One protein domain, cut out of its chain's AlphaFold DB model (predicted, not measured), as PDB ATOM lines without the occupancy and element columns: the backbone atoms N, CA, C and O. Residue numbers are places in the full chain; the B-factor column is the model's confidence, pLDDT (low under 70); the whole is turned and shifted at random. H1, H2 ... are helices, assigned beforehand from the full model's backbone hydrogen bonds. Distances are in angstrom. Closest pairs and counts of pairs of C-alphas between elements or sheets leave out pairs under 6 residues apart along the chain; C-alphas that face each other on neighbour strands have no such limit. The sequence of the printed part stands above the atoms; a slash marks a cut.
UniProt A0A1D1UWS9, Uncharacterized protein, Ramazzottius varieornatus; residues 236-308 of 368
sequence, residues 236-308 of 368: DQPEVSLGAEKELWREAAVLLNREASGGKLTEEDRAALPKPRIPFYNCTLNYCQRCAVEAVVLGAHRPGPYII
ATOM      1  N   ASP A 236     190.954 183.642 177.130       54.31
ATOM      2  CA  ASP A 236     190.578 182.221 177.108       54.31
ATOM      3  C   ASP A 236     189.550 181.834 178.182       54.31
ATOM      4  O   ASP A 236     189.089 180.688 178.225       54.31
ATOM      5  N   GLN A 237     189.166 182.758 179.073       52.78
ATOM      6  CA  GLN A 237     188.028 182.490 179.941       52.78
ATOM      7  C   GLN A 237     186.759 182.529 179.094       52.78
ATOM      8  O   GLN A 237     186.569 183.482 178.337       52.78
ATOM      9  N   PRO A 238     185.879 181.516 179.207       47.69
ATOM     10  CA  PRO A 238     184.631 181.528 178.473       47.69
ATOM     11  C   PRO A 238     183.925 182.835 178.811       47.69
ATOM     12  O   PRO A 238     183.643 183.089 179.987       47.69
ATOM     13  N   GLU A 239     183.663 183.664 177.790       51.44
ATOM     14  CA  GLU A 239     182.702 184.755 177.916       51.44
ATOM     15  C   GLU A 239     181.527 184.177 178.696       51.44
ATOM     16  O   GLU A 239     181.050 183.085 178.361       51.44
ATOM     17  N   VAL A 240     181.100 184.850 179.768       49.59
ATOM     18  CA  VAL A 240     179.854 184.493 180.443       49.59
ATOM     19  C   VAL A 240     178.768 184.734 179.406       49.59
ATOM     20  O   VAL A 240     178.252 185.835 179.243       49.59
ATOM     21  N   SER A 241     178.541 183.702 178.598       45.00
ATOM     22  CA  SER A 241     177.786 183.777 177.372       45.00
ATOM     23  C   SER A 241     176.348 183.896 177.799       45.00
ATOM     24  O   SER A 241     175.683 182.923 178.152       45.00
ATOM     25  N   LEU A 242     175.858 185.126 177.772       49.72
ATOM     26  CA  LEU A 242     174.440 185.411 177.767       49.72
ATOM     27  C   LEU A 242     173.931 185.025 176.367       49.72
ATOM     28  O   LEU A 242     173.579 185.870 175.552       49.72
ATOM     29  N   GLY A 243     173.981 183.728 176.038       48.94
ATOM     30  CA  GLY A 243     173.773 183.207 174.683       48.94
ATOM     31  C   GLY A 243     172.390 183.523 174.111       48.94
ATOM     32  O   GLY A 243     172.258 183.702 172.907       48.94
ATOM     33  N   ALA A 244     171.380 183.682 174.971       53.50
ATOM     34  CA  ALA A 244     170.050 184.160 174.585       53.50
ATOM     35  C   ALA A 244     169.974 185.690 174.436       53.50
ATOM     36  O   ALA A 244     169.129 186.204 173.709       53.50
ATOM     37  N   GLU A 245     170.860 186.438 175.098       59.25
ATOM     38  CA  GLU A 245     170.882 187.895 174.993       59.25
ATOM     39  C   GLU A 245     171.578 188.360 173.713       59.25
ATOM     40  O   GLU A 245     171.247 189.423 173.212       59.25
ATOM     41  N   LYS A 246     172.493 187.577 173.126       61.56
ATOM     42  CA  LYS A 246     173.216 187.979 171.905       61.56
ATOM     43  C   LYS A 246     172.279 188.307 170.732       61.56
ATOM     44  O   LYS A 246     172.542 189.255 169.996       61.56
ATOM     45  N   GLU A 247     171.178 187.567 170.588       63.50
ATOM     46  CA  GLU A 247     170.140 187.828 169.577       63.50
ATOM     47  C   GLU A 247     169.315 189.083 169.925       63.50
ATOM     48  O   GLU A 247     169.142 189.958 169.080       63.50
ATOM     49  N   LEU A 248     168.916 189.239 171.195       63.97
ATOM     50  CA  LEU A 248     168.224 190.437 171.700       63.97
ATOM     51  C   LEU A 248     169.068 191.708 171.525       63.97
ATOM     52  O   LEU A 248     168.549 192.768 171.182       63.97
ATOM     53  N   TRP A 249     170.382 191.603 171.724       64.75
ATOM     54  CA  TRP A 249     171.332 192.691 171.518       64.75
ATOM     55  C   TRP A 249     171.512 193.031 170.038       64.75
ATOM     56  O   TRP A 249     171.686 194.204 169.722       64.75
ATOM     57  N   ARG A 250     171.419 192.054 169.123       65.69
ATOM     58  CA  ARG A 250     171.407 192.320 167.672       65.69
ATOM     59  C   ARG A 250     170.143 193.058 167.244       65.69
ATOM     60  O   ARG A 250     170.239 194.037 166.511       65.69
ATOM     61  N   GLU A 251     168.975 192.625 167.707       68.38
ATOM     62  CA  GLU A 251     167.705 193.288 167.385       68.38
ATOM     63  C   GLU A 251     167.650 194.702 167.980       68.38
ATOM     64  O   GLU A 251     167.308 195.664 167.286       68.38
ATOM     65  N   ALA A 252     168.099 194.862 169.229       68.81
ATOM     66  CA  ALA A 252     168.241 196.170 169.856       68.81
ATOM     67  C   ALA A 252     169.243 197.061 169.109       68.81
ATOM     68  O   ALA A 252     168.967 198.239 168.902       68.81
ATOM     69  N   ALA A 253     170.370 196.511 168.650       66.38
ATOM     70  CA  ALA A 253     171.356 197.229 167.846       66.38
ATOM     71  C   ALA A 253     170.751 197.793 166.550       66.38
ATOM     72  O   ALA A 253     171.005 198.946 166.212       66.38
ATOM     73  N   VAL A 254     169.889 197.038 165.858       71.88
ATOM     74  CA  VAL A 254     169.199 197.523 164.649       71.88
ATOM     75  C   VAL A 254     168.294 198.720 164.958       71.88
ATOM     76  O   VAL A 254     168.326 199.720 164.238       71.88
ATOM     77  N   LEU A 255     167.514 198.652 166.040       70.44
ATOM     78  CA  LEU A 255     166.646 199.755 166.462       70.44
ATOM     79  C   LEU A 255     167.468 200.980 166.885       70.44
ATOM     80  O   LEU A 255     167.197 202.098 166.449       70.44
ATOM     81  N   LEU A 256     168.536 200.773 167.649       65.25
ATOM     82  CA  LEU A 256     169.460 201.827 168.070       65.25
ATOM     83  C   LEU A 256     170.103 202.563 166.910       65.25
ATOM     84  O   LEU A 256     170.193 203.791 166.930       65.25
ATOM     85  N   ASN A 257     170.496 201.822 165.876       62.72
ATOM     86  CA  ASN A 257     171.050 202.410 164.670       62.72
ATOM     87  C   ASN A 257     170.046 203.345 164.005       62.72
ATOM     88  O   ASN A 257     170.431 204.379 163.463       62.72
ATOM     89  N   ARG A 258     168.753 203.009 164.061       66.44
ATOM     90  CA  ARG A 258     167.676 203.841 163.525       66.44
ATOM     91  C   ARG A 258     167.459 205.113 164.339       66.44
ATOM     92  O   ARG A 258     167.095 206.124 163.748       66.44
ATOM     93  N   GLU A 259     167.694 205.081 165.650       66.12
ATOM     94  CA  GLU A 259     167.606 206.263 166.519       66.12
ATOM     95  C   GLU A 259     168.798 207.206 166.329       66.12
ATOM     96  O   GLU A 259     168.618 208.388 166.030       66.12
ATOM     97  N   ALA A 260     170.022 206.675 166.410       56.28
ATOM     98  CA  ALA A 260     171.255 207.417 166.128       56.28
ATOM     99  C   ALA A 260     171.260 207.976 164.694       56.28
ATOM    100  O   ALA A 260     171.650 209.110 164.456       56.28
ATOM    101  N   SER A 261     170.659 207.218 163.771       58.12
ATOM    102  CA  SER A 261     169.844 207.611 162.608       58.12
ATOM    103  C   SER A 261     169.412 209.067 162.392       58.12
ATOM    104  O   SER A 261     169.314 209.546 161.263       58.12
ATOM    105  N   GLY A 262     169.080 209.762 163.477       63.44
ATOM    106  CA  GLY A 262     168.129 210.870 163.439       63.44
ATOM    107  C   GLY A 262     166.701 210.384 163.153       63.44
ATOM    108  O   GLY A 262     165.777 211.192 163.059       63.44
ATOM    109  N   GLY A 263     166.501 209.067 163.021       73.38
ATOM    110  CA  GLY A 263     165.191 208.456 162.922       73.38
ATOM    111  C   GLY A 263     164.531 208.459 164.292       73.38
ATOM    112  O   GLY A 263     165.161 208.227 165.318       73.38
ATOM    113  N   LYS A 264     163.229 208.734 164.337       77.00
ATOM    114  CA  LYS A 264     162.473 208.581 165.580       77.00
ATOM    115  C   LYS A 264     162.089 207.115 165.729       77.00
ATOM    116  O   LYS A 264     161.440 206.570 164.840       77.00
ATOM    117  N   LEU A 265     162.461 206.496 166.845       78.12
ATOM    118  CA  LEU A 265     161.878 205.216 167.243       78.12
ATOM    119  C   LEU A 265     160.371 205.386 167.452       78.12
ATOM    120  O   LEU A 265     159.939 206.365 168.068       78.12
ATOM    121  N   THR A 266     159.584 204.441 166.944       85.62
ATOM    122  CA  THR A 266     158.159 204.360 167.259       85.62
ATOM    123  C   THR A 266     157.986 203.863 168.693       85.62
ATOM    124  O   THR A 266     158.927 203.386 169.335       85.62
ATOM    125  N   GLU A 267     156.770 203.972 169.223       82.00
ATOM    126  CA  GLU A 267     156.450 203.368 170.520       82.00
ATOM    127  C   GLU A 267     156.601 201.840 170.496       82.00
ATOM    128  O   GLU A 267     157.052 201.267 171.485       82.00
ATOM    129  N   GLU A 268     156.312 201.195 169.361       86.19
ATOM    130  CA  GLU A 268     156.497 199.753 169.170       86.19
ATOM    131  C   GLU A 268     157.975 199.358 169.229       86.19
ATOM    132  O   GLU A 268     158.321 198.431 169.955       86.19
ATOM    133  N   ASP A 269     158.867 200.101 168.562       81.94
ATOM    134  CA  ASP A 269     160.308 199.828 168.643       81.94
ATOM    135  C   ASP A 269     160.821 199.993 170.078       81.94
ATOM    136  O   ASP A 269     161.600 199.185 170.577       81.94
ATOM    137  N   ARG A 270     160.362 201.042 170.775       79.75
ATOM    138  CA  ARG A 270     160.730 201.285 172.175       79.75
ATOM    139  C   ARG A 270     160.224 200.187 173.103       79.75
ATOM    140  O   ARG A 270     160.879 199.908 174.102       79.75
ATOM    141  N   ALA A 271     159.077 199.588 172.791       82.44
ATOM    142  CA  ALA A 271     158.539 198.451 173.528       82.44
ATOM    143  C   ALA A 271     159.292 197.144 173.226       82.44
ATOM    144  O   ALA A 271     159.345 196.276 174.098       82.44
ATOM    145  N   ALA A 272     159.878 197.018 172.030       81.00
ATOM    146  CA  ALA A 272     160.690 195.871 171.624       81.00
ATOM    147  C   ALA A 272     162.117 195.908 172.203       81.00
ATOM    148  O   ALA A 272     162.744 194.860 172.351       81.00
ATOM    149  N   LEU A 273     162.630 197.094 172.556       79.81
ATOM    150  CA  LEU A 273     163.934 197.220 173.204       79.81
ATOM    151  C   LEU A 273     163.954 196.475 174.555       79.81
ATOM    152  O   LEU A 273     163.029 196.633 175.362       79.81
ATOM    153  N   PRO A 274     165.025 195.713 174.848       77.56
ATOM    154  CA  PRO A 274     165.227 195.087 176.144       77.56
ATOM    155  C   PRO A 274     165.039 196.092 177.278       77.56
ATOM    156  O   PRO A 274     165.606 197.188 177.281       77.56
ATOM    157  N   LYS A 275     164.221 195.726 178.266       79.62
ATOM    158  CA  LYS A 275     164.060 196.573 179.446       79.62
ATOM    159  C   LYS A 275     165.378 196.586 180.220       79.62
ATOM    160  O   LYS A 275     165.905 195.508 180.499       79.62
ATOM    161  N   PRO A 276     165.873 197.769 180.613       76.81
ATOM    162  CA  PRO A 276     167.074 197.843 181.423       76.81
ATOM    163  C   PRO A 276     166.883 197.079 182.737       76.81
ATOM    164  O   PRO A 276     165.836 197.204 183.381       76.81
ATOM    165  N   ARG A 277     167.886 196.301 183.158       80.94
ATOM    166  CA  ARG A 277     167.816 195.478 184.382       80.94
ATOM    167  C   ARG A 277     168.103 196.285 185.644       80.94
ATOM    168  O   ARG A 277     167.905 195.786 186.751       80.94
ATOM    169  N   ILE A 278     168.565 197.524 185.485       82.75
ATOM    170  CA  ILE A 278     168.819 198.461 186.577       82.75
ATOM    171  C   ILE A 278     167.970 199.729 186.418       82.75
ATOM    172  O   ILE A 278     167.686 200.154 185.295       82.75
ATOM    173  N   PRO A 279     167.560 200.365 187.526       86.19
ATOM    174  CA  PRO A 279     166.899 201.659 187.467       86.19
ATOM    175  C   PRO A 279     167.889 202.761 187.063       86.19
ATOM    176  O   PRO A 279     169.022 202.806 187.542       86.19
ATOM    177  N   PHE A 280     167.432 203.693 186.226       80.38
ATOM    178  CA  PHE A 280     168.211 204.853 185.792       80.38
ATOM    179  C   PHE A 280     167.648 206.136 186.398       80.38
ATOM    180  O   PHE A 280     166.510 206.507 186.121       80.38
ATOM    181  N   TYR A 281     168.463 206.840 187.188       85.56
ATOM    182  CA  TYR A 281     168.101 208.160 187.722       85.56
ATOM    183  C   TYR A 281     167.996 209.217 186.621       85.56
ATOM    184  O   TYR A 281     167.115 210.071 186.662       85.56
ATOM    185  N   ASN A 282     168.885 209.153 185.627       81.06
ATOM    186  CA  ASN A 282     168.806 210.018 184.463       81.06
ATOM    187  C   ASN A 282     167.923 209.375 183.381       81.06
ATOM    188  O   ASN A 282     168.359 208.481 182.655       81.06
ATOM    189  N   CYS A 283     166.687 209.857 183.258       80.81
ATOM    190  CA  CYS A 283     165.722 209.375 182.272       80.81
ATOM    191  C   CYS A 283     165.990 209.868 180.839       80.81
ATOM    192  O   CYS A 283     165.341 209.377 179.913       80.81
ATOM    193  N   THR A 284     166.939 210.791 180.636       80.25
ATOM    194  CA  THR A 284     167.284 211.330 179.308       80.25
ATOM    195  C   THR A 284     168.380 210.544 178.598       80.25
ATOM    196  O   THR A 284     168.639 210.805 177.425       80.25
ATOM    197  N   LEU A 285     169.007 209.571 179.270       71.62
ATOM    198  CA  LEU A 285     169.998 208.706 178.633       71.62
ATOM    199  C   LEU A 285     169.362 207.963 177.463       71.62
ATOM    200  O   LEU A 285     168.287 207.369 177.625       71.62
ATOM    201  N   ASN A 286     170.049 207.952 176.323       75.62
ATOM    202  CA  ASN A 286     169.676 207.076 175.220       75.62
ATOM    203  C   ASN A 286     169.982 205.616 175.586       75.62
ATOM    204  O   ASN A 286     170.663 205.325 176.575       75.62
ATOM    205  N   TYR A 287     169.452 204.678 174.811       72.19
ATOM    206  CA  TYR A 287     169.589 203.264 175.142       72.19
ATOM    207  C   TYR A 287     171.059 202.796 175.114       72.19
ATOM    208  O   TYR A 287     171.471 202.122 176.051       72.19
ATOM    209  N   CYS A 288     171.900 203.239 174.164       71.44
ATOM    210  CA  CYS A 288     173.332 202.887 174.132       71.44
ATOM    211  C   CYS A 288     174.066 203.275 175.427       71.44
ATOM    212  O   CYS A 288     174.828 202.484 175.984       71.44
ATOM    213  N   GLN A 289     173.805 204.480 175.937       78.69
ATOM    214  CA  GLN A 289     174.368 204.957 177.200       78.69
ATOM    215  C   GLN A 289     173.875 204.124 178.386       78.69
ATOM    216  O   GLN A 289     174.668 203.780 179.262       78.69
ATOM    217  N   ARG A 290     172.582 203.769 178.415       78.44
ATOM    218  CA  ARG A 290     172.021 202.901 179.462       78.44
ATOM    219  C   ARG A 290     172.695 201.536 179.458       78.44
ATOM    220  O   ARG A 290     173.122 201.080 180.509       78.44
ATOM    221  N   CYS A 291     172.875 200.940 178.287       76.88
ATOM    222  CA  CYS A 291     173.519 199.639 178.148       76.88
ATOM    223  C   CYS A 291     174.993 199.666 178.550       76.88
ATOM    224  O   CYS A 291     175.440 198.761 179.247       76.88
ATOM    225  N   ALA A 292     175.736 200.717 178.189       78.62
ATOM    226  CA  ALA A 292     177.119 200.882 178.635       78.62
ATOM    227  C   ALA A 292     177.214 200.953 180.170       78.62
ATOM    228  O   ALA A 292     178.045 200.279 180.779       78.62
ATOM    229  N   VAL A 293     176.327 201.722 180.809       80.94
ATOM    230  CA  VAL A 293     176.248 201.812 182.275       80.94
ATOM    231  C   VAL A 293     175.850 200.470 182.888       80.94
ATOM    232  O   VAL A 293     176.451 200.036 183.866       80.94
ATOM    233  N   GLU A 294     174.865 199.790 182.315       81.56
ATOM    234  CA  GLU A 294     174.391 198.495 182.787       81.56
ATOM    235  C   GLU A 294     175.477 197.418 182.700       81.56
ATOM    236  O   GLU A 294     175.699 196.707 183.677       81.56
ATOM    237  N   ALA A 295     176.229 197.358 181.599       76.56
ATOM    238  CA  ALA A 295     177.349 196.435 181.434       76.56
ATOM    239  C   ALA A 295     178.433 196.634 182.510       76.56
ATOM    240  O   ALA A 295     178.986 195.656 183.027       76.56
ATOM    241  N   VAL A 296     178.706 197.892 182.879       78.88
ATOM    242  CA  VAL A 296     179.653 198.259 183.946       78.88
ATOM    243  C   VAL A 296     179.116 197.850 185.318       78.88
ATOM    244  O   VAL A 296     179.823 197.214 186.102       78.88
ATOM    245  N   VAL A 297     177.861 198.200 185.615       79.19
ATOM    246  CA  VAL A 297     177.229 197.953 186.920       79.19
ATOM    247  C   VAL A 297     177.039 196.459 187.173       79.19
ATOM    248  O   VAL A 297     177.348 195.981 188.265       79.19
ATOM    249  N   LEU A 298     176.571 195.715 186.171       78.88
ATOM    250  CA  LEU A 298     176.300 194.282 186.282       78.88
ATOM    251  C   LEU A 298     177.555 193.415 186.187       78.88
ATOM    252  O   LEU A 298     177.484 192.218 186.446       78.88
ATOM    253  N   GLY A 299     178.709 193.989 185.846       73.56
ATOM    254  CA  GLY A 299     179.943 193.216 185.806       73.56
ATOM    255  C   GLY A 299     180.066 192.294 184.585       73.56
ATOM    256  O   GLY A 299     180.826 191.335 184.657       73.56
ATOM    257  N   ALA A 300     179.366 192.587 183.479       67.88
ATOM    258  CA  ALA A 300     179.293 191.742 182.278       67.88
ATOM    259  C   ALA A 300     180.653 191.330 181.666       67.88
ATOM    260  O   ALA A 300     180.728 190.295 181.013       67.88
ATOM    261  N   HIS A 301     181.720 192.103 181.897       60.75
ATOM    262  CA  HIS A 301     183.066 191.868 181.353       60.75
ATOM    263  C   HIS A 301     184.158 191.858 182.439       60.75
ATOM    264  O   HIS A 301     185.330 192.124 182.172       60.75
ATOM    265  N   ARG A 302     183.793 191.567 183.696       62.34
ATOM    266  CA  ARG A 302     184.786 191.352 184.763       62.34
ATOM    267  C   ARG A 302     185.614 190.089 184.473       62.34
ATOM    268  O   ARG A 302     185.051 189.128 183.956       62.34
ATOM    269  N   PRO A 303     186.907 190.052 184.848       55.75
ATOM    270  CA  PRO A 303     187.642 191.009 185.690       55.75
ATOM    271  C   PRO A 303     188.324 192.168 184.929       55.75
ATOM    272  O   PRO A 303     189.149 192.877 185.510       55.75
ATOM    273  N   GLY A 304     188.022 192.371 183.644       61.16
ATOM    274  CA  GLY A 304     188.637 193.424 182.833       61.16
ATOM    275  C   GLY A 304     188.221 194.846 183.246       61.16
ATOM    276  O   GLY A 304     187.142 195.042 183.817       61.16
ATOM    277  N   PRO A 305     189.059 195.866 182.976       67.69
ATOM    278  CA  PRO A 305     188.654 197.258 183.111       67.69
ATOM    279  C   PRO A 305     187.577 197.606 182.075       67.69
ATOM    280  O   PRO A 305     187.642 197.187 180.922       67.69
ATOM    281  N   TYR A 306     186.612 198.431 182.473       70.94
ATOM    282  CA  TYR A 306     185.635 198.993 181.545       70.94
ATOM    283  C   TYR A 306     186.173 200.276 180.928       70.94
ATOM    284  O   TYR A 306     186.597 201.184 181.643       70.94
ATOM    285  N   ILE A 307     186.090 200.374 179.606       76.38
ATOM    286  CA  ILE A 307     186.390 201.596 178.865       76.38
ATOM    287  C   ILE A 307     185.111 202.011 178.144       76.38
ATOM    288  O   ILE A 307     184.589 201.268 177.317       76.38
ATOM    289  N   ILE A 308     184.592 203.196 178.475       74.81
ATOM    290  CA  ILE A 308     183.456 203.798 177.771       74.81
ATOM    291  C   ILE A 308     184.022 204.822 176.788       74.81
ATOM    292  O   ILE A 308     184.595 205.829 177.204       74.81
TER     293      ILE A 308
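Overview. This is residues 236 to 308 of the 368 residues of an uncharacterized protein of Ramazzottius varieornatus (UniProt A0A1D1UWS9). Three helices stand loosely in a triangle: the longest, H1, has the short H2 and then H3 near it, both running back the opposite way, and a wide loop, residues 273 to 286, joins H2 to H3. The printed part has 73 residues with three named helices, H1, H2, H3 in chain order, and no named strand; the class is all helix, though helices hold only 34 residues, under half. It is only just compact, close to loose, with a radius of gyration of the C-alphas of 13.4 A and spans of 39 by 27 by 19 A.

Arrangement. H1, residues 245 to 260, has a kink of 26 degrees near residue 254. H2, residues 267 to 272, is close but not clearly touching H1; their closest C-alphas, Leu 255 and Asp 269, are 6.7 A apart, at a shallow tilt of 26 degrees, opposite ways. H3, residues 287 to 298, is also close but not clearly touching H1, with closest C-alphas Leu 256 and Tyr 287 at 7.2 A and an only just steep tilt of 36 degrees, opposite ways. H2 and H3 are apart. In H1, H2 and H3 every O i to N i+4 pair is within hydrogen-bond range.

Along the chain. H1 measures 21.4 A from C-alpha 245 at (170.882, 187.895, 174.993) to C-alpha 260; H2 measures 8.7 A; H3 measures 15.8 A, ending at C-alpha 298 (176.300, 194.282, 186.282).

Size, cuts and confidence. The C-alphas farthest apart, Asp 236 and Glu 267, are 40.7 A apart. The printed part has no cut; the link H2 to H3 is long. Mean pLDDT of the printed part is 70.5, with residues 236 to 253, 256 to 262 and 300 to 305 under 70.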